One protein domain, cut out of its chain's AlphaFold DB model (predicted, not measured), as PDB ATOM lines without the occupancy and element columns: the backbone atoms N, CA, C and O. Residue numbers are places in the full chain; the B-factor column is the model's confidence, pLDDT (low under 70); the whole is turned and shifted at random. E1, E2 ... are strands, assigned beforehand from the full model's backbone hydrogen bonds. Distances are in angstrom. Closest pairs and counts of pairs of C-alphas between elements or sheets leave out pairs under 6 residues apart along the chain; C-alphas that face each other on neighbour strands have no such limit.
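This is residues 27 to 98 and 127 to 140 of the 333 residues of an uncharacterized protein of Baudoinia panamericana (strain UAMH 10762) (UniProt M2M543). Little regular structure is here: a small twisted sheet, E2 E3 E4 E5, sits at one side of a body of long loops, with E1 near the middle. The printed part has 86 residues, 16 of them in five named strands, E1 to E5; the class is all strand, with no named helix. The sheet is a meander, each strand the antiparallel neighbour of the one before. The whole is compact, with a radius of gyration of the C-alphas of 11.4 A, and spans 29 by 29 by 21 A.

Find C-alpha 48 at (120.408, 93.601, 86.242), where E1, residues 48 to 50, begins. E2, 55 to 57, E3, 62 to 64, and E4, 67 to 70, 10.2 A, follow. E5, 96 to 98, ends at (125.603, 107.560, 89.642).

E1 pairs with no named strand. Within hydrogen-bond range, hairpin E2 and E3, at 140 degrees, has N 55 and O 63, 2.9 A; hairpin E3 and E4, at 152 degrees, N 62 and O 69, 2.8 A; hairpin E4 and E5, at 125 degrees, N 70 and O 96, 2.9 A.

E4 to E5 is a long link. Residues 99 to 126 are cut out; C-alphas 98 and 127 are 11.0 A apart. No printed residue is under 70 in pLDDT.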
ATOM      1  N   TYR A  27     118.101  94.670  78.119       95.44
ATOM      2  CA  TYR A  27     117.395  95.822  77.553       95.44
ATOM      3  C   TYR A  27     117.657  97.070  78.393       95.44
ATOM      4  O   TYR A  27     117.663  96.996  79.625       95.44
ATOM      5  N   TYR A  28     117.844  98.223  77.758       96.56
ATOM      6  CA  TYR A  28     117.854  99.517  78.447       96.56
ATOM      7  C   TYR A  28     116.430  99.931  78.891       96.56
ATOM      8  O   TYR A  28     115.466  99.251  78.528       96.56
ATOM      9  N   PRO A  29     116.266 100.969  79.744       95.38
ATOM     10  CA  PRO A  29     114.964 101.337  80.319       95.38
ATOM     11  C   PRO A  29     113.820 101.671  79.354       95.38
ATOM     12  O   PRO A  29     112.675 101.757  79.795       95.38
ATOM     13  N   ASP A  30     114.118 101.889  78.075       94.00
ATOM     14  CA  ASP A  30     113.155 102.049  76.986       94.00
ATOM     15  C   ASP A  30     112.472 100.730  76.571       94.00
ATOM     16  O   ASP A  30     111.466 100.757  75.862       94.00
ATOM     17  N   GLY A  31     113.026  99.582  76.977       91.50
ATOM     18  CA  GLY A  31     112.541  98.238  76.652       91.50
ATOM     19  C   GLY A  31     112.755  97.806  75.197       91.50
ATOM     20  O   GLY A  31     112.429  96.674  74.842       91.50
ATOM     21  N   GLN A  32     113.304  98.687  74.357       92.62
ATOM     22  CA  GLN A  32     113.487  98.490  72.915       92.62
ATOM     23  C   GLN A  32     114.970  98.331  72.562       92.62
ATOM     24  O   GLN A  32     115.323  97.488  71.734       92.62
ATOM     25  N   THR A  33     115.851  99.116  73.190       94.25
ATOM     26  CA  THR A  33     117.287  99.092  72.903       94.25
ATOM     27  C   THR A  33     117.946  97.926  73.641       94.25
ATOM     28  O   THR A  33     118.079  97.929  74.866       94.25
ATOM     29  N   ILE A  34     118.369  96.918  72.878       94.56
ATOM     30  CA  ILE A  34     119.143  95.773  73.376       94.56
ATOM     31  C   ILE A  34     120.575  96.223  73.713       94.56
ATOM     32  O   ILE A  34     121.164  97.026  72.990       94.56
ATOM     33  N   SER A  35     121.136  95.681  74.794       94.25
ATOM     34  CA  SER A  35     122.522  95.884  75.220       94.25
ATOM     35  C   SER A  35     123.351  94.601  75.110       94.25
ATOM     36  O   SER A  35     122.844  93.508  75.365       94.25
ATOM     37  N   ASP A  36     124.649  94.754  74.831       93.19
ATOM     38  CA  ASP A  36     125.672  93.694  74.896       93.19
ATOM     39  C   ASP A  36     126.142  93.390  76.343       93.19
ATOM     40  O   ASP A  36     127.116  92.662  76.566       93.19
ATOM     41  N   ASP A  37     125.481  93.972  77.349       93.94
ATOM     42  CA  ASP A  37     125.718  93.684  78.764       93.94
ATOM     43  C   ASP A  37     125.460  92.208  79.113       93.94
ATOM     44  O   ASP A  37     124.647  91.513  78.505       93.94
ATOM     45  N   ILE A  38     126.117  91.731  80.171       92.31
ATOM     46  CA  ILE A  38     125.974  90.355  80.658       92.31
ATOM     47  C   ILE A  38     125.044  90.347  81.887       92.31
ATOM     48  O   ILE A  38     125.249  91.163  82.795       92.31
ATOM     49  N   PRO A  39     124.082  89.413  82.002       92.88
ATOM     50  CA  PRO A  39     123.277  89.254  83.212       92.88
ATOM     51  C   PRO A  39     124.117  89.073  84.486       92.88
ATOM     52  O   PRO A  39     125.233  88.538  84.469       92.88
ATOM     53  N   CYS A  40     123.572  89.527  85.609       91.50
ATOM     54  CA  CYS A  40     124.149  89.340  86.940       91.50
ATOM     55  C   CYS A  40     123.580  88.102  87.651       91.50
ATOM     56  O   CYS A  40     124.251  87.499  88.490       91.50
ATOM     57  N   GLY A  41     122.339  87.724  87.335       86.38
ATOM     58  CA  GLY A  41     121.663  86.542  87.865       86.38
ATOM     59  C   GLY A  41     122.124  85.228  87.231       86.38
ATOM     60  O   GLY A  41     122.919  85.185  86.291       86.38
ATOM     61  N   SER A  42     121.582  84.127  87.745       80.19
ATOM     62  CA  SER A  42     121.655  82.823  87.089       80.19
ATOM     63  C   SER A  42     120.685  82.765  85.901       80.19
ATOM     64  O   SER A  42     119.629  83.403  85.909       80.19
ATOM     65  N   ASN A  43     121.039  81.984  84.872       70.19
ATOM     66  CA  ASN A  43     120.255  81.850  83.639       70.19
ATOM     67  C   ASN A  43     118.774  81.543  83.933       70.19
ATOM     68  O   ASN A  43     118.464  80.498  84.502       70.19
ATOM     69  N   GLY A  44     117.875  82.431  83.496       70.62
ATOM     70  CA  GLY A  44     116.424  82.291  83.661       70.62
ATOM     71  C   GLY A  44     115.817  83.027  84.862       70.62
ATOM     72  O   GLY A  44     114.600  82.985  85.019       70.62
ATOM     73  N   THR A  45     116.614  83.720  85.682       85.94
ATOM     74  CA  THR A  45     116.095  84.685  86.671       85.94
ATOM     75  C   THR A  45     116.234  86.116  86.161       85.94
ATOM     76  O   THR A  45     117.237  86.460  85.532       85.94
ATOM     77  N   VAL A  46     115.230  86.958  86.433       90.75
ATOM     78  CA  VAL A  46     115.311  88.382  86.087       90.75
ATOM     79  C   VAL A  46     116.385  89.046  86.942       90.75
ATOM     80  O   VAL A  46     116.411  88.858  88.157       90.75
ATOM     81  N   SER A  47     117.271  89.812  86.313       92.94
ATOM     82  CA  SER A  47     118.361  90.508  86.995       92.94
ATOM     83  C   SER A  47     118.851  91.717  86.203       92.94
ATOM     84  O   SER A  47     118.633  91.823  84.994       92.94
ATOM     85  N   ALA A  48     119.563  92.609  86.886       93.88
ATOM     86  CA  ALA A  48     120.408  93.601  86.242       93.88
ATOM     87  C   ALA A  48     121.397  92.959  85.253       93.88
ATOM     88  O   ALA A  48     121.851  91.825  85.442       93.88
ATOM     89  N   CYS A  49     121.770  93.724  84.233       94.94
ATOM     90  CA  CYS A  49     122.822  93.387  83.289       94.94
ATOM     91  C   CYS A  49     123.875  94.499  83.279       94.94
ATOM     92  O   CYS A  49     123.555  95.668  83.062       94.94
ATOM     93  N   CYS A  50     125.136  94.124  83.476       95.44
ATOM     94  CA  CYS A  50     126.265  95.054  83.546       95.44
ATOM     95  C   CYS A  50     127.313  94.775  82.450       95.44
ATOM     96  O   CYS A  50     127.405  93.633  81.979       95.44
ATOM     97  N   PRO A  51     128.205  95.725  82.125       94.00
ATOM     98  CA  PRO A  51     129.306  95.481  81.195       94.00
ATOM     99  C   PRO A  51     130.190  94.292  81.602       94.00
ATOM    100  O   PRO A  51     130.344  93.976  82.790       94.00
ATOM    101  N   ALA A  52     130.810  93.624  80.627       90.44
ATOM    102  CA  ALA A  52     131.623  92.424  80.870       90.44
ATOM    103  C   ALA A  52     132.824  92.665  81.812       90.44
ATOM    104  O   ALA A  52     133.217  91.772  82.562       90.44
ATOM    105  N   ASN A  53     133.373  93.883  81.806       90.00
ATOM    106  CA  ASN A  53     134.489  94.345  82.639       90.00
ATOM    107  C   ASN A  53     134.060  94.955  83.993       90.00
ATOM    108  O   ASN A  53     134.898  95.529  84.687       90.00
ATOM    109  N   SER A  54     132.781  94.854  84.363       92.94
ATOM    110  CA  SER A  54     132.226  95.419  85.599       92.94
ATOM    111  C   SER A  54     131.754  94.343  86.584       92.94
ATOM    112  O   SER A  54     131.531  93.180  86.224       92.94
ATOM    113  N   LEU A  55     131.614  94.742  87.847       93.31
ATOM    114  CA  LEU A  55     131.051  93.933  88.924       93.31
ATOM    115  C   LEU A  55     129.581  94.304  89.136       93.31
ATOM    116  O   LEU A  55     129.230  95.481  89.096       93.31
ATOM    117  N   CYS A  56     128.738  93.309  89.395       94.19
ATOM    118  CA  CYS A  56     127.348  93.535  89.771       94.19
ATOM    119  C   CYS A  56     127.230  93.783  91.281       94.19
ATOM    120  O   CYS A  56     127.922  93.138  92.073       94.19
ATOM    121  N   LEU A  57     126.326  94.676  91.673       93.75
ATOM    122  CA  LEU A  57     125.976  94.981  93.058       93.75
ATOM    123  C   LEU A  57     124.626  94.355  93.435       93.75
ATOM    124  O   LEU A  57     123.766  94.147  92.579       93.75
ATOM    125  N   ASP A  58     124.422  94.099  94.727       91.12
ATOM    126  CA  ASP A  58     123.191  93.520  95.289       91.12
ATOM    127  C   ASP A  58     121.924  94.361  95.043       91.12
ATOM    128  O   ASP A  58     120.822  93.820  94.997       91.12
ATOM    129  N   ASN A  59     122.076  95.667  94.811       91.06
ATOM    130  CA  ASN A  59     120.989  96.582  94.448       91.06
ATOM    131  C   ASN A  59     120.766  96.723  92.925       91.06
ATOM    132  O   ASN A  59     120.085  97.648  92.475       91.06
ATOM    133  N   GLY A  60     121.353  95.827  92.125       91.81
ATOM    134  CA  GLY A  60     121.215  95.796  90.668       91.81
ATOM    135  C   GLY A  60     122.048  96.840  89.919       91.81
ATOM    136  O   GLY A  60     121.887  96.985  88.711       91.81
ATOM    137  N   LEU A  61     122.924  97.581  90.601       94.88
ATOM    138  CA  LEU A  61     123.840  98.525  89.962       94.88
ATOM    139  C   LEU A  61     125.172  97.870  89.580       94.88
ATOM    140  O   LEU A  61     125.486  96.744  89.962       94.88
ATOM    141  N   CYS A  62     125.958  98.598  88.795       95.44
ATOM    142  CA  CYS A  62     127.146  98.095  88.123       95.44
ATOM    143  C   CYS A  62     128.360  98.950  88.490       95.44
ATOM    144  O   CYS A  62     128.352 100.166  88.284       95.44
ATOM    145  N   TYR A  63     129.401  98.319  89.030       94.06
ATOM    146  CA  TYR A  63     130.605  98.981  89.529       94.06
ATOM    147  C   TYR A  63     131.825  98.677  88.651       94.06
ATOM    148  O   TYR A  63     132.183  97.513  88.439       94.06
ATOM    149  N   ALA A  64     132.492  99.724  88.166       92.88
ATOM    150  CA  ALA A  64     133.741  99.624  87.414       92.88
ATOM    151  C   ALA A  64     134.621 100.861  87.642       92.88
ATOM    152  O   ALA A  64     134.151 101.991  87.547       92.88
ATOM    153  N   GLY A  65     135.913 100.663  87.923       89.06
ATOM    154  CA  GLY A  65     136.895 101.758  87.984       89.06
ATOM    155  C   GLY A  65     136.614 102.855  89.024       89.06
ATOM    156  O   GLY A  65     137.057 103.980  88.832       89.06
ATOM    157  N   GLY A  66     135.867 102.554  90.094       89.44
ATOM    158  CA  GLY A  66     135.422 103.542  91.089       89.44
ATOM    159  C   GLY A  66     134.058 104.177  90.793       89.44
ATOM    160  O   GLY A  66     133.514 104.860  91.656       89.44
ATOM    161  N   ILE A  67     133.479 103.931  89.615       91.19
ATOM    162  CA  ILE A  67     132.187 104.476  89.187       91.19
ATOM    163  C   ILE A  67     131.085 103.439  89.434       91.19
ATOM    164  O   ILE A  67     131.200 102.286  89.009       91.19
ATOM    165  N   VAL A  68     130.002 103.862  90.090       93.88
ATOM    166  CA  VAL A  68     128.721 103.139  90.140       93.88
ATOM    167  C   VAL A  68     127.856 103.610  88.970       93.88
ATOM    168  O   VAL A  68     127.887 104.782  88.597       93.88
ATOM    169  N   SER A  69     127.090 102.709  88.364       95.12
ATOM    170  CA  SER A  69     126.253 103.012  87.201       95.12
ATOM    171  C   SER A  69     124.999 102.145  87.142       95.12
ATOM    172  O   SER A  69     125.002 101.004  87.609       95.12
ATOM    173  N   ARG A  70     123.935 102.669  86.526       95.44
ATOM    174  CA  ARG A  70     122.839 101.856  85.984       95.44
ATOM    175  C   ARG A  70     123.151 101.562  84.518       95.44
ATOM    176  O   ARG A  70     123.360 102.496  83.750       95.44
ATOM    177  N   SER A  71     123.103 100.299  84.109       95.12
ATOM    178  CA  SER A  71     123.115  99.879  82.698       95.12
ATOM    179  C   SER A  71     121.767  99.269  82.301       95.12
ATOM    180  O   SER A  71     120.758  99.974  82.396       95.12
ATOM    181  N   SER A  72     121.726  98.019  81.839       95.69
ATOM    182  CA  SER A  72     120.523  97.354  81.328       95.69
ATOM    183  C   SER A  72     119.915  96.344  82.328       95.69
ATOM    184  O   SER A  72     120.455  96.118  83.413       95.69
ATOM    185  N   CYS A  73     118.774  95.734  81.992       95.00
ATOM    186  CA  CYS A  73     118.129  94.662  82.764       95.00
ATOM    187  C   CYS A  73     117.616  93.551  81.833       95.00
ATOM    188  O   CYS A  73     117.303  93.815  80.674       95.00
ATOM    189  N   THR A  74     117.479  92.313  82.316       94.56
ATOM    190  CA  THR A  74     116.920  91.205  81.510       94.56
ATOM    191  C   THR A  74     115.403  91.296  81.284       94.56
ATOM    192  O   THR A  74     114.855  90.543  80.484       94.56
ATOM    193  N   ASP A  75     114.699  92.151  82.030       93.69
ATOM    194  CA  ASP A  75     113.263  92.411  81.873       93.69
ATOM    195  C   ASP A  75     113.051  93.675  81.031       93.69
ATOM    196  O   ASP A  75     113.310  94.785  81.490       93.69
ATOM    197  N   ALA A  76     112.544  93.496  79.809       92.38
ATOM    198  CA  ALA A  76     112.250  94.585  78.880       92.38
ATOM    199  C   ALA A  76     111.170  95.564  79.385       92.38
ATOM    200  O   ALA A  76     111.120  96.698  78.920       92.38
ATOM    201  N   THR A  77     110.312  95.171  80.334       92.25
ATOM    202  CA  THR A  77     109.302  96.078  80.914       92.25
ATOM    203  C   THR A  77     109.879  96.990  81.997       92.25
ATOM    204  O   THR A  77     109.328  98.061  82.262       92.25
ATOM    205  N   TRP A  78     111.008  96.601  82.602       93.38
ATOM    206  CA  TRP A  78     111.630  97.300  83.728       93.38
ATOM    207  C   TRP A  78     110.688  97.531  84.921       93.38
ATOM    208  O   TRP A  78     110.784  98.560  85.602       93.38
ATOM    209  N   GLU A  79     109.788  96.580  85.174       91.62
ATOM    210  CA  GLU A  79     108.904  96.594  86.343       91.62
ATOM    211  C   GLU A  79     109.364  95.637  87.445       91.62
ATOM    212  O   GLU A  79     109.081  95.880  88.625       91.62
ATOM    213  N   SER A  80     110.155  94.616  87.098       90.69
ATOM    214  CA  SER A  80     110.805  93.734  88.068       90.69
ATOM    215  C   SER A  80     111.631  94.508  89.101       90.69
ATOM    216  O   SER A  80     112.449  95.369  88.770       90.69
ATOM    217  N   SER A  81     111.484  94.144  90.376       89.44
ATOM    218  CA  SER A  81     112.302  94.668  91.477       89.44
ATOM    219  C   SER A  81     113.778  94.258  91.401       89.44
ATOM    220  O   SER A  81     114.596  94.853  92.096       89.44
ATOM    221  N   ALA A  82     114.129  93.286  90.553       89.25
ATOM    222  CA  ALA A  82     115.514  92.909  90.270       89.25
ATOM    223  C   ALA A  82     116.187  93.799  89.199       89.25
ATOM    224  O   ALA A  82     117.379  93.629  88.930       89.25
ATOM    225  N   CYS A  83     115.447  94.739  88.594       92.75
ATOM    226  CA  CYS A  83     116.016  95.808  87.776       92.75
ATOM    227  C   CYS A  83     116.356  97.038  88.643       92.75
ATOM    228  O   CYS A  83     115.545  97.441  89.483       92.75
ATOM    229  N   PRO A  84     117.510  97.697  88.423       90.88
ATOM    230  CA  PRO A  84     117.896  98.899  89.164       90.88
ATOM    231  C   PRO A  84     116.944 100.072  88.882       90.88
ATOM    232  O   PRO A  84     116.914 100.612  87.779       90.88
ATOM    233  N   ARG A  85     116.177 100.517  89.886       89.69
ATOM    234  CA  ARG A  85     115.162 101.581  89.701       89.69
ATOM    235  C   ARG A  85     115.752 103.003  89.610       89.69
ATOM    236  O   ARG A  85     115.053 103.928  89.203       89.69
ATOM    237  N   TYR A  86     117.023 103.179  89.969       90.50
ATOM    238  CA  TYR A  86     117.724 104.467  90.009       90.50
ATOM    239  C   TYR A  86     118.031 105.011  88.604       90.50
ATOM    240  O   TYR A  86     118.501 104.276  87.740       90.50
ATOM    241  N   CYS A  87     117.807 106.307  88.363       91.62
ATOM    242  CA  CYS A  87     118.121 106.973  87.088       91.62
ATOM    243  C   CYS A  87     117.490 106.309  85.837       91.62
ATOM    244  O   CYS A  87     118.115 106.263  84.772       91.62
ATOM    245  N   LYS A  88     116.261 105.773  85.956       91.31
ATOM    246  CA  LYS A  88     115.462 105.246  84.827       91.31
ATOM    247  C   LYS A  88     115.190 106.312  83.733       91.31
ATOM    248  O   LYS A  88     115.445 105.988  82.575       91.31
ATOM    249  N   PRO A  89     114.742 107.556  84.039       89.94
ATOM    250  CA  PRO A  89     114.376 108.533  83.000       89.94
ATOM    251  C   PRO A  89     115.570 109.243  82.338       89.94
ATOM    252  O   PRO A  89     115.482 109.592  81.168       89.94
ATOM    253  N   GLU A  90     116.690 109.411  83.047       89.94
ATOM    254  CA  GLU A  90     117.830 110.246  82.614       89.94
ATOM    255  C   GLU A  90     118.632 109.697  81.420       89.94
ATOM    256  O   GLU A  90     119.387 110.421  80.777       89.94
ATOM    257  N   SER A  91     118.524 108.398  81.142       91.75
ATOM    258  CA  SER A  91     119.217 107.733  80.028       91.75
ATOM    259  C   SER A  91     118.423 106.484  79.631       91.75
ATOM    260  O   SER A  91     118.783 105.369  80.020       91.75
ATOM    261  N   PRO A  92     117.276 106.635  78.944       92.75
ATOM    262  CA  PRO A  92     116.355 105.524  78.726       92.75
ATOM    263  C   PRO A  92     116.885 104.511  77.704       92.75
ATOM    264  O   PRO A  92     116.548 103.338  77.777       92.75
ATOM    265  N   THR A  93     117.755 104.937  76.788       94.88
ATOM    266  CA  THR A  93     118.348 104.113  75.719       94.88
ATOM    267  C   THR A  93     119.792 103.691  76.013       94.88
ATOM    268  O   THR A  93     120.504 103.254  75.110       94.88
ATOM    269  N   GLY A  94     120.269 103.855  77.253       93.50
ATOM    270  CA  GLY A  94     121.673 103.631  77.587       93.50
ATOM    271  C   GLY A  94     121.960 103.466  79.076       93.50
ATOM    272  O   GLY A  94     121.067 103.434  79.930       93.50
ATOM    273  N   SER A  95     123.246 103.343  79.394       94.00
ATOM    274  CA  SER A  95     123.745 103.376  80.767       94.00
ATOM    275  C   SER A  95     123.928 104.817  81.263       94.00
ATOM    276  O   SER A  95     123.930 105.775  80.485       94.00
ATOM    277  N   ILE A  96     124.040 104.985  82.579       94.69
ATOM    278  CA  ILE A  96     124.324 106.266  83.230       94.69
ATOM    279  C   ILE A  96     125.100 106.043  84.532       94.69
ATOM    280  O   ILE A  96     124.805 105.125  85.298       94.69
ATOM    281  N   ALA A  97     126.107 106.882  84.779       94.38
ATOM    282  CA  ALA A  97     126.821 106.915  86.052       94.38
ATOM    283  C   ALA A  97     125.915 107.427  87.187       94.38
ATOM    284  O   ALA A  97     124.965 108.172  86.946       94.38
ATOM    285  N   ILE A  98     126.230 107.049  88.421       92.25
ATOM    286  CA  ILE A  98     125.603 107.560  89.642       92.25
ATOM    287  C   ILE A  98     126.722 108.117  90.520       92.25
ATOM    288  O   ILE A  98     127.657 107.395  90.872       92.25
ATOM    289  N   THR A 127     118.610 108.642  97.971       89.25
ATOM    290  CA  THR A 127     119.386 107.670  98.750       89.25
ATOM    291  C   THR A 127     119.294 106.289  98.101       89.25
ATOM    292  O   THR A 127     118.311 105.963  97.432       89.25
ATOM    293  N   MET A 128     120.332 105.467  98.274       86.75
ATOM    294  CA  MET A 128     120.350 104.088  97.775       86.75
ATOM    295  C   MET A 128     120.304 103.090  98.930       86.75
ATOM    296  O   MET A 128     121.007 103.248  99.928       86.75
ATOM    297  N   SER A 129     119.493 102.046  98.775       86.19
ATOM    298  CA  SER A 129     119.528 100.851  99.617       86.19
ATOM    299  C   SER A 129     120.337  99.746  98.934       86.19
ATOM    300  O   SER A 129     120.300  99.602  97.708       86.19
ATOM    301  N   GLY A 130     121.091  98.986  99.734       84.94
ATOM    302  CA  GLY A 130     122.057  98.010  99.226       84.94
ATOM    303  C   GLY A 130     123.191  98.654  98.421       84.94
ATOM    304  O   GLY A 130     123.407  99.866  98.463       84.94
ATOM    305  N   GLY A 131     123.917  97.835  97.665       83.06
ATOM    306  CA  GLY A 131     125.150  98.236  96.974       83.06
ATOM    307  C   GLY A 131     126.412  98.001  97.808       83.06
ATOM    308  O   GLY A 131     127.484  98.499  97.472       83.06
ATOM    309  N   ASN A 132     126.286  97.252  98.905       85.00
ATOM    310  CA  ASN A 132     127.369  96.909  99.825       85.00
ATOM    311  C   ASN A 132     127.946  95.504  99.569       85.00
ATOM    312  O   ASN A 132     128.969  95.156 100.157       85.00
ATOM    313  N   ALA A 133     127.306  94.695  98.718       88.31
ATOM    314  CA  ALA A 133     127.708  93.331  98.400       88.31
ATOM    315  C   ALA A 133     127.867  93.120  96.885       88.31
ATOM    316  O   ALA A 133     127.139  93.670  96.059       88.31
ATOM    317  N   LEU A 134     128.843  92.288  96.516       90.00
ATOM    318  CA  LEU A 134     129.141  91.952  95.124       90.00
ATOM    319  C   LEU A 134     128.381  90.691  94.702       90.00
ATOM    320  O   LEU A 134     128.613  89.608  95.245       90.00
ATOM    321  N   GLN A 135     127.536  90.805  93.680       89.19
ATOM    322  CA  GLN A 135     126.914  89.660  93.026       89.19
ATOM    323  C   GLN A 135     127.868  89.100  91.961       89.19
ATOM    324  O   GLN A 135     127.918  89.562  90.822       89.19
ATOM    325  N   LEU A 136     128.671  88.105  92.346       86.12
ATOM    326  CA  LEU A 136     129.654  87.488  91.453       86.12
ATOM    327  C   LEU A 136     128.984  86.635  90.370       86.12
ATOM    328  O   LEU A 136     128.273  85.672  90.665       86.12
ATOM    329  N   ARG A 137     129.299  86.921  89.104       87.88
ATOM    330  CA  ARG A 137     128.930  86.058  87.973       87.88
ATOM    331  C   ARG A 137     129.636  84.698  88.071       87.88
ATOM    332  O   ARG A 137     130.770  84.648  88.556       87.88
ATOM    333  N   PRO A 138     129.080  83.609  87.502       80.56
ATOM    334  CA  PRO A 138     129.739  82.298  87.482       80.56
ATOM    335  C   PRO A 138     131.164  82.317  86.902       80.56
ATOM    336  O   PRO A 138     132.041  81.606  87.387       80.56
ATOM    337  N   THR A 139     131.424  83.170  85.905       77.56
ATOM    338  CA  THR A 139     132.756  83.378  85.310       77.56
ATOM    339  C   THR A 139     133.740  84.063  86.261       77.56
ATOM    340  O   THR A 139     134.905  83.676  86.323       77.56
ATOM    341  N   GLN A 140     133.276  85.048  87.035       81.50
ATOM    342  CA  GLN A 140     134.074  85.756  88.042       81.50
ATOM    343  C   GLN A 140     134.381  84.833  89.231       81.50
ATOM    344  O   GLN A 140     135.524  84.755  89.675       81.50
TER     345      GLN A 140